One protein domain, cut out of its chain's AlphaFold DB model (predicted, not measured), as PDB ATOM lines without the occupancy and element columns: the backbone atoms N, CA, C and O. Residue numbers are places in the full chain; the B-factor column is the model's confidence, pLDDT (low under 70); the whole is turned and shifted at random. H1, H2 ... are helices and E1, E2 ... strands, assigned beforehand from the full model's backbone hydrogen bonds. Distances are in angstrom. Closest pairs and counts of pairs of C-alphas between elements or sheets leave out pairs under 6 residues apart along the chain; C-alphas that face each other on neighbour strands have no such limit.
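This is residues 17 to 142 of the 146 residues of an uncharacterized protein of Perkinsus olseni (UniProt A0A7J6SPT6). A strongly twisted sheet of three strands, E1 to E3, has helices H2 and H3 packed over it, about perpendicular to each other. H1 packs on H2 with its residues 26 to 34, while its residues 17 to 25 and loop residues 41 to 47 stick out. The printed part has 126 residues with three named helices and three named strands, H1 H2 E1 E2 E3 H3; the sheet, ordered E1 E2 E3, is antiparallel, and the class is mixed. The whole is only just compact, close to loose, with a radius of gyration of the C-alphas of 16.4 A and spans of 50 by 38 by 28 A.

Find C-alpha 17 at (4.196, 63.465, 33.917), where H1, residues 17 to 34, begins its 25.2 A. Next come H2, residues 51 to 70, 28.1 A; E1, residues 83 to 92, 27.0 A; E2, residues 95 to 106, 32.2 A; and E3, residues 109 to 119, 29.7 A. H3, residues 125 to 140, 22.7 A, ends at C-alpha 140, (-24.171, 80.595, 48.531).

Look first at the meander E1 E2 E3, two hairpins, each strand the antiparallel neighbour of the one before: N 86 and O 101, 2.9 A, and N 102 and O 113, 2.8 A, are within hydrogen-bond range. H2 and H3 on one face make two layers, at heights of 9.8 A and 9.0 A over the sheet. H2 touches H3 at 78 degrees, about perpendicular, closest at C-alphas Thr 66 and Phe 139, 5.5 A. H1 touches H2 with residues 26 to 34 alone, closest at C-alphas Ala 30 and Gly 58, 4.8 A, about perpendicular at 84 degrees. H1 only grazes the sheet with residues 31 to 34, and is apart from H3. Every O i to N i+4 pair is within hydrogen-bond range in H1 and H2, and 11 of 12 in H3.

The C-alphas farthest apart, His 44 and Gly 77, are 52.2 A apart. The printed part has no cut; the links H1 to H2 and H2 to E1 are long. Mean pLDDT of the printed part is 71.2, with residues 17 to 57 and 141 to 142 under 70.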
ATOM      1  N   SER A  17       4.413  62.021  34.035       38.66
ATOM      2  CA  SER A  17       4.196  63.465  33.917       38.66
ATOM      3  C   SER A  17       2.923  63.822  33.150       38.66
ATOM      4  O   SER A  17       2.222  64.739  33.555       38.66
ATOM      5  N   THR A  18       2.555  63.067  32.112       36.72
ATOM      6  CA  THR A  18       1.498  63.467  31.167       36.72
ATOM      7  C   THR A  18       0.104  63.499  31.795       36.72
ATOM      8  O   THR A  18      -0.583  64.508  31.700       36.72
ATOM      9  N   LYS A  19      -0.294  62.471  32.561       35.31
ATOM     10  CA  LYS A  19      -1.615  62.466  33.233       35.31
ATOM     11  C   LYS A  19      -1.725  63.519  34.341       35.31
ATOM     12  O   LYS A  19      -2.792  64.082  34.569       35.31
ATOM     13  N   ARG A  20      -0.619  63.800  35.043       36.69
ATOM     14  CA  ARG A  20      -0.565  64.859  36.067       36.69
ATOM     15  C   ARG A  20      -0.509  66.247  35.432       36.69
ATOM     16  O   ARG A  20      -1.056  67.185  36.007       36.69
ATOM     17  N   SER A  21       0.137  66.382  34.273       46.84
ATOM     18  CA  SER A  21       0.231  67.638  33.536       46.84
ATOM     19  C   SER A  21      -1.086  67.981  32.864       46.84
ATOM     20  O   SER A  21      -1.471  69.134  32.928       46.84
ATOM     21  N   GLU A  22      -1.802  67.008  32.297       39.78
ATOM     22  CA  GLU A  22      -3.126  67.219  31.701       39.78
ATOM     23  C   GLU A  22      -4.129  67.671  32.761       39.78
ATOM     24  O   GLU A  22      -4.669  68.762  32.632       39.78
ATOM     25  N   ALA A  23      -4.243  66.959  33.889       48.75
ATOM     26  CA  ALA A  23      -5.096  67.384  35.005       48.75
ATOM     27  C   ALA A  23      -4.678  68.750  35.598       48.75
ATOM     28  O   ALA A  23      -5.517  69.536  36.035       48.75
ATOM     29  N   SER A  24      -3.375  69.060  35.609       55.97
ATOM     30  CA  SER A  24      -2.837  70.361  36.041       55.97
ATOM     31  C   SER A  24      -3.159  71.484  35.047       55.97
ATOM     32  O   SER A  24      -3.481  72.599  35.457       55.97
ATOM     33  N   VAL A  25      -3.086  71.208  33.745       52.81
ATOM     34  CA  VAL A  25      -3.412  72.146  32.663       52.81
ATOM     35  C   VAL A  25      -4.915  72.383  32.619       52.81
ATOM     36  O   VAL A  25      -5.343  73.527  32.514       52.81
ATOM     37  N   GLU A  26      -5.710  71.338  32.787       53.06
ATOM     38  CA  GLU A  26      -7.159  71.387  32.911       53.06
ATOM     39  C   GLU A  26      -7.588  72.218  34.126       53.06
ATOM     40  O   GLU A  26      -8.335  73.188  33.985       53.06
ATOM     41  N   ALA A  27      -7.031  71.929  35.307       52.97
ATOM     42  CA  ALA A  27      -7.295  72.698  36.520       52.97
ATOM     43  C   ALA A  27      -6.861  74.167  36.384       52.97
ATOM     44  O   ALA A  27      -7.591  75.063  36.807       52.97
ATOM     45  N   ARG A  28      -5.708  74.449  35.755       58.50
ATOM     46  CA  ARG A  28      -5.267  75.830  35.476       58.50
ATOM     47  C   ARG A  28      -6.193  76.535  34.498       58.50
ATOM     48  O   ARG A  28      -6.540  77.685  34.737       58.50
ATOM     49  N   THR A  29      -6.607  75.868  33.426       57.09
ATOM     50  CA  THR A  29      -7.508  76.441  32.415       57.09
ATOM     51  C   THR A  29      -8.868  76.774  33.032       57.09
ATOM     52  O   THR A  29      -9.373  77.881  32.840       57.09
ATOM     53  N   ALA A  30      -9.406  75.884  33.870       54.84
ATOM     54  CA  ALA A  30     -10.621  76.131  34.644       54.84
ATOM     55  C   ALA A  30     -10.457  77.315  35.614       54.84
ATOM     56  O   ALA A  30     -11.312  78.194  35.693       54.84
ATOM     57  N   TYR A  31      -9.325  77.381  36.314       56.88
ATOM     58  CA  TYR A  31      -9.019  78.448  37.263       56.88
ATOM     59  C   TYR A  31      -8.894  79.820  36.591       56.88
ATOM     60  O   TYR A  31      -9.407  80.820  37.087       56.88
ATOM     61  N   PHE A  32      -8.248  79.888  35.432       55.97
ATOM     62  CA  PHE A  32      -8.165  81.114  34.642       55.97
ATOM     63  C   PHE A  32      -9.525  81.538  34.070       55.97
ATOM     64  O   PHE A  32      -9.815  82.735  34.052       55.97
ATOM     65  N   SER A  33     -10.388  80.585  33.688       55.88
ATOM     66  CA  SER A  33     -11.770  80.874  33.279       55.88
ATOM     67  C   SER A  33     -12.590  81.517  34.387       55.88
ATOM     68  O   SER A  33     -13.302  82.484  34.133       55.88
ATOM     69  N   ILE A  34     -12.498  80.984  35.610       57.50
ATOM     70  CA  ILE A  34     -13.199  81.529  36.784       57.50
ATOM     71  C   ILE A  34     -12.774  82.983  37.025       57.50
ATOM     72  O   ILE A  34     -13.588  83.821  37.395       57.50
ATOM     73  N   ASN A  35     -11.516  83.311  36.721       54.84
ATOM     74  CA  ASN A  35     -10.969  84.661  36.838       54.84
ATOM     75  C   ASN A  35     -11.205  85.552  35.600       54.84
ATOM     76  O   ASN A  35     -10.591  86.611  35.482       54.84
ATOM     77  N   GLY A  36     -12.071  85.144  34.663       47.28
ATOM     78  CA  GLY A  36     -12.444  85.953  33.498       47.28
ATOM     79  C   GLY A  36     -11.354  86.085  32.428       47.28
ATOM     80  O   GLY A  36     -11.480  86.911  31.522       47.28
ATOM     81  N   VAL A  37     -10.288  85.281  32.495       50.12
ATOM     82  CA  VAL A  37      -9.248  85.248  31.461       50.12
ATOM     83  C   VAL A  37      -9.759  84.405  30.294       50.12
ATOM     84  O   VAL A  37      -9.818  83.179  30.371       50.12
ATOM     85  N   ARG A  38     -10.140  85.065  29.195       49.53
ATOM     86  CA  ARG A  38     -10.522  84.386  27.949       49.53
ATOM     87  C   ARG A  38      -9.283  83.726  27.339       49.53
ATOM     88  O   ARG A  38      -8.382  84.413  26.862       49.53
ATOM     89  N   PHE A  39      -9.226  82.396  27.358       48.47
ATOM     90  CA  PHE A  39      -8.256  81.652  26.559       48.47
ATOM     91  C   PHE A  39      -8.735  81.590  25.111       48.47
ATOM     92  O   PHE A  39      -9.796  81.043  24.828       48.47
ATOM     93  N   GLY A  40      -7.921  82.141  24.212       44.06
ATOM     94  CA  GLY A  40      -8.173  82.138  22.774       44.06
ATOM     95  C   GLY A  40      -8.344  83.544  22.222       44.06
ATOM     96  O   GLY A  40      -9.464  84.004  22.058       44.06
ATOM     97  N   ASP A  41      -7.225  84.203  21.915       37.59
ATOM     98  CA  ASP A  41      -7.233  85.253  20.883       37.59
ATOM     99  C   ASP A  41      -5.901  85.372  20.120       37.59
ATOM    100  O   ASP A  41      -5.569  86.395  19.528       37.59
ATOM    101  N   LYS A  42      -5.071  84.320  20.146       42.56
ATOM    102  CA  LYS A  42      -3.857  84.255  19.321       42.56
ATOM    103  C   LYS A  42      -3.772  82.878  18.680       42.56
ATOM    104  O   LYS A  42      -3.398  81.913  19.339       42.56
ATOM    105  N   ASN A  43      -4.158  82.831  17.405       41.28
ATOM    106  CA  ASN A  43      -4.250  81.690  16.483       41.28
ATOM    107  C   ASN A  43      -2.922  80.936  16.230       41.28
ATOM    108  O   ASN A  43      -2.579  80.660  15.084       41.28
ATOM    109  N   HIS A  44      -2.136  80.610  17.260       39.53
ATOM    110  CA  HIS A  44      -0.800  80.031  17.067       39.53
ATOM    111  C   HIS A  44      -0.562  78.646  17.673       39.53
ATOM    112  O   HIS A  44       0.501  78.086  17.414       39.53
ATOM    113  N   SER A  45      -1.509  78.017  18.382       42.69
ATOM    114  CA  SER A  45      -1.339  76.602  18.751       42.69
ATOM    115  C   SER A  45      -2.622  75.787  18.606       42.69
ATOM    116  O   SER A  45      -3.701  76.189  19.017       42.69
ATOM    117  N   ARG A  46      -2.504  74.592  18.016       42.59
ATOM    118  CA  ARG A  46      -3.596  73.627  17.758       42.59
ATOM    119  C   ARG A  46      -4.243  73.034  19.028       42.59
ATOM    120  O   ARG A  46      -5.044  72.115  18.930       42.59
ATOM    121  N   THR A  47      -3.916  73.556  20.205       46.12
ATOM    122  CA  THR A  47      -4.412  73.139  21.526       46.12
ATOM    123  C   THR A  47      -5.244  74.259  22.148       46.12
ATOM    124  O   THR A  47      -4.956  74.743  23.241       46.12
ATOM    125  N   HIS A  48      -6.261  74.725  21.426       51.44
ATOM    126  CA  HIS A  48      -7.271  75.608  21.996       51.44
ATOM    127  C   HIS A  48      -8.324  74.739  22.694       51.44
ATOM    128  O   HIS A  48      -9.046  73.992  22.037       51.44
ATOM    129  N   PHE A  49      -8.412  74.820  24.024       52.78
ATOM    130  CA  PHE A  49      -9.578  74.298  24.736       52.78
ATOM    131  C   PHE A  49     -10.814  75.046  24.229       52.78
ATOM    132  O   PHE A  49     -10.816  76.277  24.174       52.78
ATOM    133  N   LEU A  50     -11.856  74.313  23.836       59.81
ATOM    134  CA  LEU A  50     -13.115  74.918  23.403       59.81
ATOM    135  C   LEU A  50     -13.644  75.813  24.531       59.81
ATOM    136  O   LEU A  50     -13.730  75.366  25.670       59.81
ATOM    137  N   LEU A  51     -14.038  77.053  24.226       61.97
ATOM    138  CA  LEU A  51     -14.596  77.987  25.220       61.97
ATOM    139  C   LEU A  51     -15.737  77.356  26.042       61.97
ATOM    140  O   LEU A  51     -15.854  77.612  27.238       61.97
ATOM    141  N   ALA A  52     -16.531  76.479  25.419       64.44
ATOM    142  CA  ALA A  52     -17.571  75.699  26.086       64.44
ATOM    143  C   ALA A  52     -17.014  74.726  27.144       64.44
ATOM    144  O   ALA A  52     -17.558  74.643  28.241       64.44
ATOM    145  N   LEU A  53     -15.908  74.036  26.846       64.50
ATOM    146  CA  LEU A  53     -15.225  73.142  27.787       64.50
ATOM    147  C   LEU A  53     -14.640  73.937  28.960       64.50
ATOM    148  O   LEU A  53     -14.828  73.571  30.113       64.50
ATOM    149  N   VAL A  54     -14.008  75.073  28.669       64.88
ATOM    150  CA  VAL A  54     -13.455  75.985  29.679       64.88
ATOM    151  C   VAL A  54     -14.552  76.498  30.629       64.88
ATOM    152  O   VAL A  54     -14.378  76.475  31.848       64.88
ATOM    153  N   GLY A  55     -15.716  76.866  30.083       67.00
ATOM    154  CA  GLY A  55     -16.894  77.241  30.867       67.00
ATOM    155  C   GLY A  55     -17.460  76.092  31.708       67.00
ATOM    156  O   GLY A  55     -17.750  76.290  32.888       67.00
ATOM    157  N   ALA A  56     -17.569  74.886  31.140       68.44
ATOM    158  CA  ALA A  56     -18.056  73.700  31.847       68.44
ATOM    159  C   ALA A  56     -17.149  73.319  33.029       68.44
ATOM    160  O   ALA A  56     -17.638  73.065  34.128       68.44
ATOM    161  N   MET A  57     -15.829  73.363  32.843       67.88
ATOM    162  CA  MET A  57     -14.865  73.088  33.911       67.88
ATOM    163  C   MET A  57     -14.886  74.159  35.006       67.88
ATOM    164  O   MET A  57     -14.755  73.844  36.188       67.88
ATOM    165  N   GLY A  58     -15.083  75.428  34.634       72.00
ATOM    166  CA  GLY A  58     -15.302  76.504  35.600       72.00
ATOM    167  C   GLY A  58     -16.556  76.269  36.448       72.00
ATOM    168  O   GLY A  58     -16.511  76.427  37.669       72.00
ATOM    169  N   ALA A  59     -17.655  75.833  35.823       76.88
ATOM    170  CA  ALA A  59     -18.893  75.490  36.518       76.88
ATOM    171  C   ALA A  59     -18.722  74.278  37.448       76.88
ATOM    172  O   ALA A  59     -19.147  74.334  38.602       76.88
ATOM    173  N   GLU A  60     -18.049  73.221  36.989       76.69
ATOM    174  CA  GLU A  60     -17.766  72.036  37.801       76.69
ATOM    175  C   GLU A  60     -16.896  72.381  39.016       76.69
ATOM    176  O   GLU A  60     -17.200  71.989  40.144       76.69
ATOM    177  N   MET A  61     -15.827  73.153  38.816       76.38
ATOM    178  CA  MET A  61     -14.940  73.541  39.908       76.38
ATOM    179  C   MET A  61     -15.653  74.455  40.910       76.38
ATOM    180  O   MET A  61     -15.491  74.270  42.116       76.38
ATOM    181  N   LYS A  62     -16.509  75.368  40.434       79.81
ATOM    182  CA  LYS A  62     -17.380  76.171  41.299       79.81
ATOM    183  C   LYS A  62     -18.332  75.294  42.118       79.81
ATOM    184  O   LYS A  62     -18.405  75.478  43.328       79.81
ATOM    185  N   ALA A  63     -18.981  74.306  41.502       81.06
ATOM    186  CA  ALA A  63     -19.873  73.377  42.198       81.06
ATOM    187  C   ALA A  63     -19.143  72.567  43.283       81.06
ATOM    188  O   ALA A  63     -19.639  72.441  44.399       81.06
ATOM    189  N   ARG A  64     -17.927  72.079  42.995       78.69
ATOM    190  CA  ARG A  64     -17.097  71.362  43.980       78.69
ATOM    191  C   ARG A  64     -16.718  72.244  45.170       78.69
ATOM    192  O   ARG A  64     -16.742  71.769  46.302       78.69
ATOM    193  N   ILE A  65     -16.368  73.508  44.926       81.44
ATOM    194  CA  ILE A  65     -16.069  74.467  45.997       81.44
ATOM    195  C   ILE A  65     -17.332  74.721  46.826       81.44
ATOM    196  O   ILE A  65     -17.279  74.574  48.043       81.44
ATOM    197  N   THR A  66     -18.474  75.009  46.192       83.75
ATOM    198  CA  THR A  66     -19.758  75.199  46.888       83.75
ATOM    199  C   THR A  66     -20.107  74.003  47.773       83.75
ATOM    200  O   THR A  66     -20.402  74.200  48.946       83.75
ATOM    201  N   ALA A  67     -19.984  72.773  47.267       83.12
ATOM    202  CA  ALA A  67     -20.245  71.563  48.046       83.12
ATOM    203  C   ALA A  67     -19.351  71.469  49.297       83.12
ATOM    204  O   ALA A  67     -19.799  71.113  50.383       83.12
ATOM    205  N   VAL A  68     -18.072  71.841  49.191       81.88
ATOM    206  CA  VAL A  68     -17.164  71.846  50.351       81.88
ATOM    207  C   VAL A  68     -17.565  72.896  51.390       81.88
ATOM    208  O   VAL A  68     -17.432  72.636  52.587       81.88
ATOM    209  N   LEU A  69     -18.019  74.067  50.941       78.62
ATOM    210  CA  LEU A  69     -18.335  75.194  51.816       78.62
ATOM    211  C   LEU A  69     -19.719  75.078  52.465       78.62
ATOM    212  O   LEU A  69     -19.875  75.442  53.628       78.62
ATOM    213  N   VAL A  70     -20.708  74.566  51.732       82.12
ATOM    214  CA  VAL A  70     -22.127  74.637  52.110       82.12
ATOM    215  C   VAL A  70     -22.684  73.280  52.539       82.12
ATOM    216  O   VAL A  70     -23.543  73.235  53.423       82.12
ATOM    217  N   ASP A  71     -22.199  72.162  51.993       83.31
ATOM    218  CA  ASP A  71     -22.801  70.866  52.309       83.31
ATOM    219  C   ASP A  71     -22.463  70.412  53.729       83.31
ATOM    220  O   ASP A  71     -21.372  70.628  54.269       83.31
ATOM    221  N   ARG A  72     -23.421  69.712  54.336       83.81
ATOM    222  CA  ARG A  72     -23.248  69.077  55.641       83.81
ATOM    223  C   ARG A  72     -22.340  67.869  55.505       83.81
ATOM    224  O   ARG A  72     -22.608  66.970  54.711       83.81
ATOM    225  N   GLN A  73     -21.302  67.813  56.331       80.19
ATOM    226  CA  GLN A  73     -20.318  66.742  56.266       80.19
ATOM    227  C   GLN A  73     -20.375  65.869  57.531       80.19
ATOM    228  O   GLN A  73     -20.385  66.403  58.647       80.19
ATOM    229  N   PRO A  74     -20.382  64.526  57.403       80.81
ATOM    230  CA  PRO A  74     -20.477  63.620  58.550       80.81
ATOM    231  C   PRO A  74     -19.378  63.839  59.598       80.81
ATOM    232  O   PRO A  74     -19.638  63.803  60.797       80.81
ATOM    233  N   TRP A  75     -18.157  64.144  59.152       78.81
ATOM    234  CA  TRP A  75     -16.997  64.383  60.019       78.81
ATOM    235  C   TRP A  75     -17.025  65.731  60.759       78.81
ATOM    236  O   TRP A  75     -16.194  65.950  61.636       78.81
ATOM    237  N   PHE A  76     -17.995  66.603  60.466       82.50
ATOM    238  CA  PHE A  76     -18.287  67.810  61.248       82.50
ATOM    239  C   PHE A  76     -19.627  67.708  61.990       82.50
ATOM    240  O   PHE A  76     -20.253  68.722  62.291       82.50
ATOM    241  N   GLY A  77     -20.102  66.490  62.277       83.62
ATOM    242  CA  GLY A  77     -21.366  66.286  62.988       83.62
ATOM    243  C   GLY A  77     -22.568  66.794  62.192       83.62
ATOM    244  O   GLY A  77     -23.444  67.451  62.749       83.62
ATOM    245  N   MET A  78     -22.576  66.539  60.878       84.62
ATOM    246  CA  MET A  78     -23.583  67.047  59.936       84.62
ATOM    247  C   MET A  78     -23.657  68.580  59.880       84.62
ATOM    248  O   MET A  78     -24.698  69.144  59.545       84.62
ATOM    249  N   ARG A  79     -22.549  69.263  60.180       82.19
ATOM    250  CA  ARG A  79     -22.370  70.702  59.951       82.19
ATOM    251  C   ARG A  79     -21.511  70.929  58.709       82.19
ATOM    252  O   ARG A  79     -20.852  70.008  58.223       82.19
ATOM    253  N   CYS A  80     -21.547  72.146  58.187       81.19
ATOM    254  CA  CYS A  80     -20.657  72.576  57.113       81.19
ATOM    255  C   CYS A  80     -19.201  72.568  57.603       81.19
ATOM    256  O   CYS A  80     -18.947  72.660  58.810       81.19
ATOM    257  N   SER A  81     -18.241  72.470  56.678       83.25
ATOM    258  CA  SER A  81     -16.828  72.620  57.039       83.25
ATOM    259  C   SER A  81     -16.595  73.982  57.698       83.25
ATOM    260  O   SER A  81     -17.084  74.985  57.176       83.25
ATOM    261  N   PRO A  82     -15.800  74.067  58.783       84.50
ATOM    262  CA  PRO A  82     -15.307  75.359  59.232       84.50
ATOM    263  C   PRO A  82     -14.567  76.034  58.074       84.50
ATOM    264  O   PRO A  82     -13.827  75.378  57.329       84.50
ATOM    265  N   MET A  83     -14.806  77.334  57.921       87.31
ATOM    266  CA  MET A  83     -14.275  78.138  56.832       87.31
ATOM    267  C   MET A  83     -13.627  79.404  57.388       87.31
ATOM    268  O   MET A  83     -14.155  80.041  58.297       87.31
ATOM    269  N   ALA A  84     -12.500  79.782  56.796       87.75
ATOM    270  CA  ALA A  84     -11.926  81.113  56.902       87.75
ATOM    271  C   ALA A  84     -11.825  81.720  55.500       87.75
ATOM    272  O   ALA A  84     -11.694  80.994  54.517       87.75
ATOM    273  N   THR A  85     -11.865  83.043  55.398       88.50
ATOM    274  CA  THR A  85     -11.653  83.749  54.132       88.50
ATOM    275  C   THR A  85     -10.491  84.720  54.273       88.50
ATOM    276  O   THR A  85     -10.284  85.283  55.348       88.50
ATOM    277  N   SER A  86      -9.714  84.882  53.206       86.88
ATOM    278  CA  SER A  86      -8.641  85.873  53.114       86.88
ATOM    279  C   SER A  86      -8.838  86.718  51.867       86.88
ATOM    280  O   SER A  86      -9.202  86.193  50.815       86.88
ATOM    281  N   CYS A  87      -8.561  88.015  51.975       86.31
ATOM    282  CA  CYS A  87      -8.447  88.913  50.836       86.31
ATOM    283  C   CYS A  87      -7.059  89.549  50.865       86.31
ATOM    284  O   CYS A  87      -6.788  90.451  51.656       86.31
ATOM    285  N   ASP A  88      -6.186  89.067  49.987       81.69
ATOM    286  CA  ASP A  88      -4.789  89.474  49.921       81.69
ATOM    287  C   ASP A  88      -4.527  90.361  48.710       81.69
ATOM    288  O   ASP A  88      -5.115  90.192  47.637       81.69
ATOM    289  N   LYS A  89      -3.579  91.289  48.858       82.19
ATOM    290  CA  LYS A  89      -3.058  92.081  47.740       82.19
ATOM    291  C   LYS A  89      -1.765  91.476  47.236       82.19
ATOM    292  O   LYS A  89      -0.774  91.422  47.957       82.19
ATOM    293  N   VAL A  90      -1.757  91.087  45.969       78.31
ATOM    294  CA  VAL A  90      -0.587  90.503  45.316       78.31
ATOM    295  C   VAL A  90      -0.241  91.330  44.092       78.31
ATOM    296  O   VAL A  90      -1.040  91.461  43.170       78.31
ATOM    297  N   THR A  91       0.966  91.888  44.060       78.38
ATOM    298  CA  THR A  91       1.467  92.608  42.885       78.38
ATOM    299  C   THR A  91       2.236  91.653  41.986       78.38
ATOM    300  O   THR A  91       3.259  91.103  42.383       78.38
ATOM    301  N   VAL A  92       1.756  91.474  40.756       74.06
ATOM    302  CA  VAL A  92       2.405  90.663  39.723       74.06
ATOM    303  C   VAL A  92       2.841  91.582  38.589       74.06
ATOM    304  O   VAL A  92       2.013  92.221  37.936       74.06
ATOM    305  N   GLN A  93       4.153  91.645  38.353       78.62
ATOM    306  CA  GLN A  93       4.808  92.525  37.375       78.62
ATOM    307  C   GLN A  93       4.483  94.016  37.586       78.62
ATOM    308  O   GLN A  93       5.251  94.730  38.217       78.62
ATOM    309  N   ARG A  94       3.354  94.486  37.041       76.81
ATOM    310  CA  ARG A  94       2.892  95.887  37.079       76.81
ATOM    311  C   ARG A  94       1.418  96.031  37.463       76.81
ATOM    312  O   ARG A  94       0.861  97.116  37.338       76.81
ATOM    313  N   ARG A  95       0.760  94.943  37.872       72.19
ATOM    314  CA  ARG A  95      -0.648  94.952  38.281       72.19
ATOM    315  C   ARG A  95      -0.767  94.398  39.688       72.19
ATOM    316  O   ARG A  95      -0.268  93.313  39.969       72.19
ATOM    317  N   THR A  96      -1.437  95.141  40.555       78.44
ATOM    318  CA  THR A  96      -1.839  94.647  41.870       78.44
ATOM    319  C   THR A  96      -3.202  93.988  41.729       78.44
ATOM    320  O   THR A  96      -4.127  94.578  41.173       78.44
ATOM    321  N   LEU A  97      -3.300  92.747  42.188       81.88
ATOM    322  CA  LEU A  97      -4.516  91.954  42.241       81.88
ATOM    323  C   LEU A  97      -4.974  91.821  43.693       81.88
ATOM    324  O   LEU A  97      -4.152  91.804  44.606       81.88
ATOM    325  N   GLN A  98      -6.280  91.712  43.883       85.19
ATOM    326  CA  GLN A  98      -6.939  91.345  45.128       85.19
ATOM    327  C   GLN A  98      -7.441  89.917  44.993       85.19
ATOM    328  O   GLN A  98      -8.481  89.662  44.382       85.19
ATOM    329  N   ALA A  99      -6.635  88.990  45.500       84.25
ATOM    330  CA  ALA A  99      -6.942  87.574  45.499       84.25
ATOM    331  C   ALA A  99      -7.772  87.243  46.739       84.25
ATOM    332  O   ALA A  99      -7.382  87.563  47.859       84.25
ATOM    333  N   ILE A 100      -8.921  86.613  46.524       86.94
ATOM    334  CA  ILE A 100      -9.850  86.201  47.567       86.94
ATOM    335  C   ILE A 100      -9.808  84.684  47.645       86.94
ATOM    336  O   ILE A 100     -10.042  84.006  46.642       86.94
ATOM    337  N   TYR A 101      -9.529  84.161  48.833       86.69
ATOM    338  CA  TYR A 101      -9.424  82.732  49.091       86.69
ATOM    339  C   TYR A 101     -10.419  82.302  50.161       86.69
ATOM    340  O   TYR A 101     -10.494  82.935  51.208       86.69
ATOM    341  N   ALA A 102     -11.093  81.175  49.947       87.81
ATOM    342  CA  ALA A 102     -11.751  80.425  51.010       87.81
ATOM    343  C   ALA A 102     -10.858  79.268  51.451       87.81
ATOM    344  O   ALA A 102     -10.375  78.483  50.635       87.81
ATOM    345  N   MET A 103     -10.654  79.142  52.751       88.31
ATOM    346  CA  MET A 103      -9.905  78.066  53.381       88.31
ATOM    347  C   MET A 103     -10.879  77.180  54.144       88.31
ATOM    348  O   MET A 103     -11.557  77.656  55.050       88.31
ATOM    349  N   GLY A 104     -10.943  75.901  53.781       85.62
ATOM    350  CA  GLY A 104     -11.798  74.906  54.430       85.62
ATOM    351  C   GLY A 104     -11.009  73.678  54.869       85.62
ATOM    352  O   GLY A 104      -9.888  73.447  54.405       85.62
ATOM    353  N   LEU A 105     -11.594  72.869  55.753       83.19
ATOM    354  CA  LEU A 105     -11.002  71.611  56.196       83.19
ATOM    355  C   LEU A 105     -11.600  70.444  55.398       83.19
ATOM    356  O   LEU A 105     -12.739  70.038  55.601       83.19
ATOM    357  N   VAL A 106     -10.802  69.860  54.508       80.69
ATOM    358  CA  VAL A 106     -11.209  68.741  53.651       80.69
ATOM    359  C   VAL A 106     -10.434  67.499  54.054       80.69
ATOM    360  O   VAL A 106      -9.212  67.447  53.907       80.69
ATOM    361  N   ARG A 107     -11.140  66.481  54.566       78.19
ATOM    362  CA  ARG A 107     -10.542  65.201  55.005       78.19
ATOM    363  C   ARG A 107      -9.344  65.400  55.954       78.19
ATOM    364  O   ARG A 107      -8.308  64.757  55.804       78.19
ATOM    365  N   GLY A 108      -9.469  66.338  56.895       77.56
ATOM    366  CA  GLY A 108      -8.429  66.648  57.884       77.56
ATOM    367  C   GLY A 108      -7.267  67.508  57.372       77.56
ATOM    368  O   GLY A 108      -6.273  67.655  58.076       77.56
ATOM    369  N   ARG A 109      -7.362  68.085  56.168       81.38
ATOM    370  CA  ARG A 109      -6.353  69.004  55.616       81.38
ATOM    371  C   ARG A 109      -6.954  70.375  55.361       81.38
ATOM    372  O   ARG A 109      -8.072  70.468  54.865       81.38
ATOM    373  N   ILE A 110      -6.195  71.427  55.658       85.31
ATOM    374  CA  ILE A 110      -6.564  72.791  55.277       85.31
ATOM    375  C   ILE A 110      -6.305  72.934  53.778       85.31
ATOM    376  O   ILE A 110      -5.188  72.708  53.311       85.31
ATOM    377  N   VAL A 111      -7.347  73.282  53.032       84.25
ATOM    378  CA  VAL A 111      -7.286  73.514  51.588       84.25
ATOM    379  C   VAL A 111      -7.738  74.937  51.312       84.25
ATOM    380  O   VAL A 111      -8.796  75.347  51.784       84.25
ATOM    381  N   ALA A 112      -6.936  75.676  50.547       84.38
ATOM    382  CA  ALA A 112      -7.260  77.019  50.089       84.38
ATOM    383  C   ALA A 112      -7.789  76.975  48.649       84.38
ATOM    384  O   ALA A 112      -7.135  76.440  47.751       84.38
ATOM    385  N   TYR A 113      -8.956  77.567  48.436       84.56
ATOM    386  CA  TYR A 113      -9.609  77.728  47.146       84.56
ATOM    387  C   TYR A 113      -9.609  79.206  46.783       84.56
ATOM    388  O   TYR A 113     -10.157  80.014  47.529       84.56
ATOM    389  N   LEU A 114      -9.022  79.579  45.647       83.38
ATOM    390  CA  LEU A 114      -9.194  80.937  45.137       83.38
ATOM    391  C   LEU A 114     -10.604  81.084  44.575       83.38
ATOM    392  O   LEU A 114     -10.994  80.357  43.663       83.38
ATOM    393  N   LEU A 115     -11.327  82.063  45.101       83.25
ATOM    394  CA  LEU A 115     -12.666  82.422  44.658       83.25
ATOM    395  C   LEU A 115     -12.622  83.469  43.542       83.25
ATOM    396  O   LEU A 115     -13.374  83.372  42.578       83.25
ATOM    397  N   ALA A 116     -11.732  84.457  43.665       81.81
ATOM    398  CA  ALA A 116     -11.566  85.523  42.682       81.81
ATOM    399  C   ALA A 116     -10.177  86.169  42.781       81.81
ATOM    400  O   ALA A 116      -9.596  86.234  43.857       81.81
ATOM    401  N   ALA A 117      -9.668  86.712  41.674       80.62
ATOM    402  CA  ALA A 117      -8.461  87.540  41.637       80.62
ATOM    403  C   ALA A 117      -8.707  88.809  40.807       80.62
ATOM    404  O   ALA A 117      -8.324  88.900  39.640       80.62
ATOM    405  N   ARG A 118      -9.392  89.790  41.406       77.56
ATOM    406  CA  ARG A 118      -9.766  91.049  40.734       77.56
ATOM    407  C   ARG A 118      -8.589  92.027  40.718       77.56
ATOM    408  O   ARG A 118      -7.656  91.890  41.502       77.56
ATOM    409  N   LEU A 119      -8.612  93.024  39.831       80.31
ATOM    410  CA  LEU A 119      -7.669  94.146  39.924       80.31
ATOM    411  C   LEU A 119      -7.876  94.867  41.256       80.31
ATOM    412  O   LEU A 119      -9.013  95.069  41.672       80.31
ATOM    413  N   ALA A 120      -6.781  95.238  41.914       79.69
ATOM    414  CA  ALA A 120      -6.847  95.853  43.225       79.69
ATOM    415  C   ALA A 120      -7.393  97.281  43.131       79.69
ATOM    416  O   ALA A 120      -6.660  98.205  42.773       79.69
ATOM    417  N   THR A 121      -8.670  97.455  43.460       76.44
ATOM    418  CA  THR A 121      -9.325  98.767  43.543       76.44
ATOM    419  C   THR A 121      -9.398  99.245  44.986       76.44
ATOM    420  O   THR A 121      -9.150 100.419  45.261       76.44
ATOM    421  N   GLU A 122      -9.628  98.324  45.924       77.06
ATOM    422  CA  GLU A 122      -9.907  98.683  47.312       77.06
ATOM    423  C   GLU A 122      -8.644  98.884  48.146       77.06
ATOM    424  O   GLU A 122      -7.712  98.075  48.135       77.06
ATOM    425  N   LYS A 123      -8.586  99.971  48.917       70.25
ATOM    426  CA  LYS A 123      -7.410 100.311  49.740       70.25
ATOM    427  C   LYS A 123      -7.601 100.073  51.235       70.25
ATOM    428  O   LYS A 123      -6.595  99.910  51.920       70.25
ATOM    429  N   ILE A 124      -8.846  99.991  51.697       76.56
ATOM    430  CA  ILE A 124      -9.238 100.053  53.111       76.56
ATOM    431  C   ILE A 124      -9.868  98.717  53.542       76.56
ATOM    432  O   ILE A 124     -10.405  97.994  52.706       76.56
ATOM    433  N   GLY A 125      -9.782  98.387  54.834       71.81
ATOM    434  CA  GLY A 125     -10.273  97.126  55.409       71.81
ATOM    435  C   GLY A 125     -11.757  96.840  55.152       71.81
ATOM    436  O   GLY A 125     -12.097  95.702  54.831       71.81
ATOM    437  N   ASP A 126     -12.619  97.858  55.198       81.50
ATOM    438  CA  ASP A 126     -14.061  97.685  54.965       81.50
ATOM    439  C   ASP A 126     -14.341  97.229  53.525       81.50
ATOM    440  O   ASP A 126     -15.002  96.214  53.315       81.50
ATOM    441  N   GLY A 127     -13.713  97.874  52.535       80.81
ATOM    442  CA  GLY A 127     -13.828  97.474  51.126       80.81
ATOM    443  C   GLY A 127     -13.264  96.076  50.843       80.81
ATOM    444  O   GLY A 127     -13.811  95.333  50.033       80.81
ATOM    445  N   LEU A 128     -12.200  95.658  51.542       79.50
ATOM    446  CA  LEU A 128     -11.685  94.281  51.445       79.50
ATOM    447  C   LEU A 128     -12.666  93.257  52.027       79.50
ATOM    448  O   LEU A 128     -12.812  92.161  51.482       79.50
ATOM    449  N   THR A 129     -13.336  93.617  53.120       83.25
ATOM    450  CA  THR A 129     -14.325  92.765  53.787       83.25
ATOM    451  C   THR A 129     -15.565  92.598  52.915       83.25
ATOM    452  O   THR A 129     -16.022  91.475  52.716       83.25
ATOM    453  N   GLU A 130     -16.058  93.685  52.317       84.94
ATOM    454  CA  GLU A 130     -17.157  93.639  51.349       84.94
ATOM    455  C   GLU A 130     -16.804  92.784  50.131       84.94
ATOM    456  O   GLU A 130     -17.588  91.926  49.728       84.94
ATOM    457  N   LEU A 131     -15.602  92.949  49.570       82.94
ATOM    458  CA  LEU A 131     -15.135  92.121  48.457       82.94
ATOM    459  C   LEU A 131     -15.137  90.630  48.811       82.94
ATOM    460  O   LEU A 131     -15.624  89.819  48.021       82.94
ATOM    461  N   ALA A 132     -14.616  90.268  49.986       84.31
ATOM    462  CA  ALA A 132     -14.617  88.889  50.462       84.31
ATOM    463  C   ALA A 132     -16.044  88.356  50.669       84.31
ATOM    464  O   ALA A 132     -16.338  87.229  50.270       84.31
ATOM    465  N   TYR A 133     -16.935  89.173  51.235       86.62
ATOM    466  CA  TYR A 133     -18.339  88.828  51.449       86.62
ATOM    467  C   TYR A 133     -19.076  88.567  50.133       86.62
ATOM    468  O   TYR A 133     -19.680  87.508  49.965       86.62
ATOM    469  N   TYR A 134     -18.990  89.485  49.167       86.12
ATOM    470  CA  TYR A 134     -19.649  89.317  47.873       86.12
ATOM    471  C   TYR A 134     -19.085  88.127  47.095       86.12
ATOM    472  O   TYR A 134     -19.848  87.372  46.495       86.12
ATOM    473  N   ALA A 135     -17.767  87.910  47.148       84.38
ATOM    474  CA  ALA A 135     -17.147  86.750  46.521       84.38
ATOM    475  C   ALA A 135     -17.622  85.428  47.136       84.38
ATOM    476  O   ALA A 135     -17.777  84.459  46.403       84.38
ATOM    477  N   LEU A 136     -17.875  85.377  48.448       84.25
ATOM    478  CA  LEU A 136     -18.453  84.204  49.110       84.25
ATOM    479  C   LEU A 136     -19.934  84.019  48.768       84.25
ATOM    480  O   LEU A 136     -20.345  82.905  48.444       84.25
ATOM    481  N   ARG A 137     -20.719  85.102  48.758       84.62
ATOM    482  CA  ARG A 137     -22.149  85.056  48.416       84.62
ATOM    483  C   ARG A 137     -22.426  84.467  47.040       84.62
ATOM    484  O   ARG A 137     -23.382  83.718  46.872       84.62
ATOM    485  N   GLU A 138     -21.547  84.711  46.071       81.06
ATOM    486  CA  GLU A 138     -21.642  84.098  44.742       81.06
ATOM    487  C   GLU A 138     -21.629  82.553  44.761       81.06
ATOM    488  O   GLU A 138     -21.978  81.932  43.746       81.06
ATOM    489  N   PHE A 139     -21.180  81.933  45.857       77.06
ATOM    490  CA  PHE A 139     -21.162  80.485  46.075       77.06
ATOM    491  C   PHE A 139     -22.306  80.001  46.980       77.06
ATOM    492  O   PHE A 139     -22.594  78.807  46.945       77.06
ATOM    493  N   GLU A 140     -22.978  80.892  47.720       71.44
ATOM    494  CA  GLU A 140     -24.171  80.595  48.531       71.44
ATOM    495  C   GLU A 140     -25.463  80.648  47.690       71.44
ATOM    496  O   GLU A 140     -26.278  79.727  47.741       71.44
ATOM    497  N   ASP A 141     -25.621  81.666  46.835       62.69
ATOM    498  CA  ASP A 141     -26.883  81.954  46.120       62.69
ATOM    499  C   ASP A 141     -27.249  80.952  45.000       62.69
ATOM    500  O   ASP A 141     -28.319  81.041  44.400       62.69
ATOM    501  N   LYS A 142     -26.401  79.956  44.700       51.88
ATOM    502  CA  LYS A 142     -26.673  78.941  43.658       51.88
ATOM    503  C   LYS A 142     -27.215  77.604  44.175       51.88
ATOM    504  O   LYS A 142     -27.462  76.717  43.365       51.88
TER     505      LYS A 142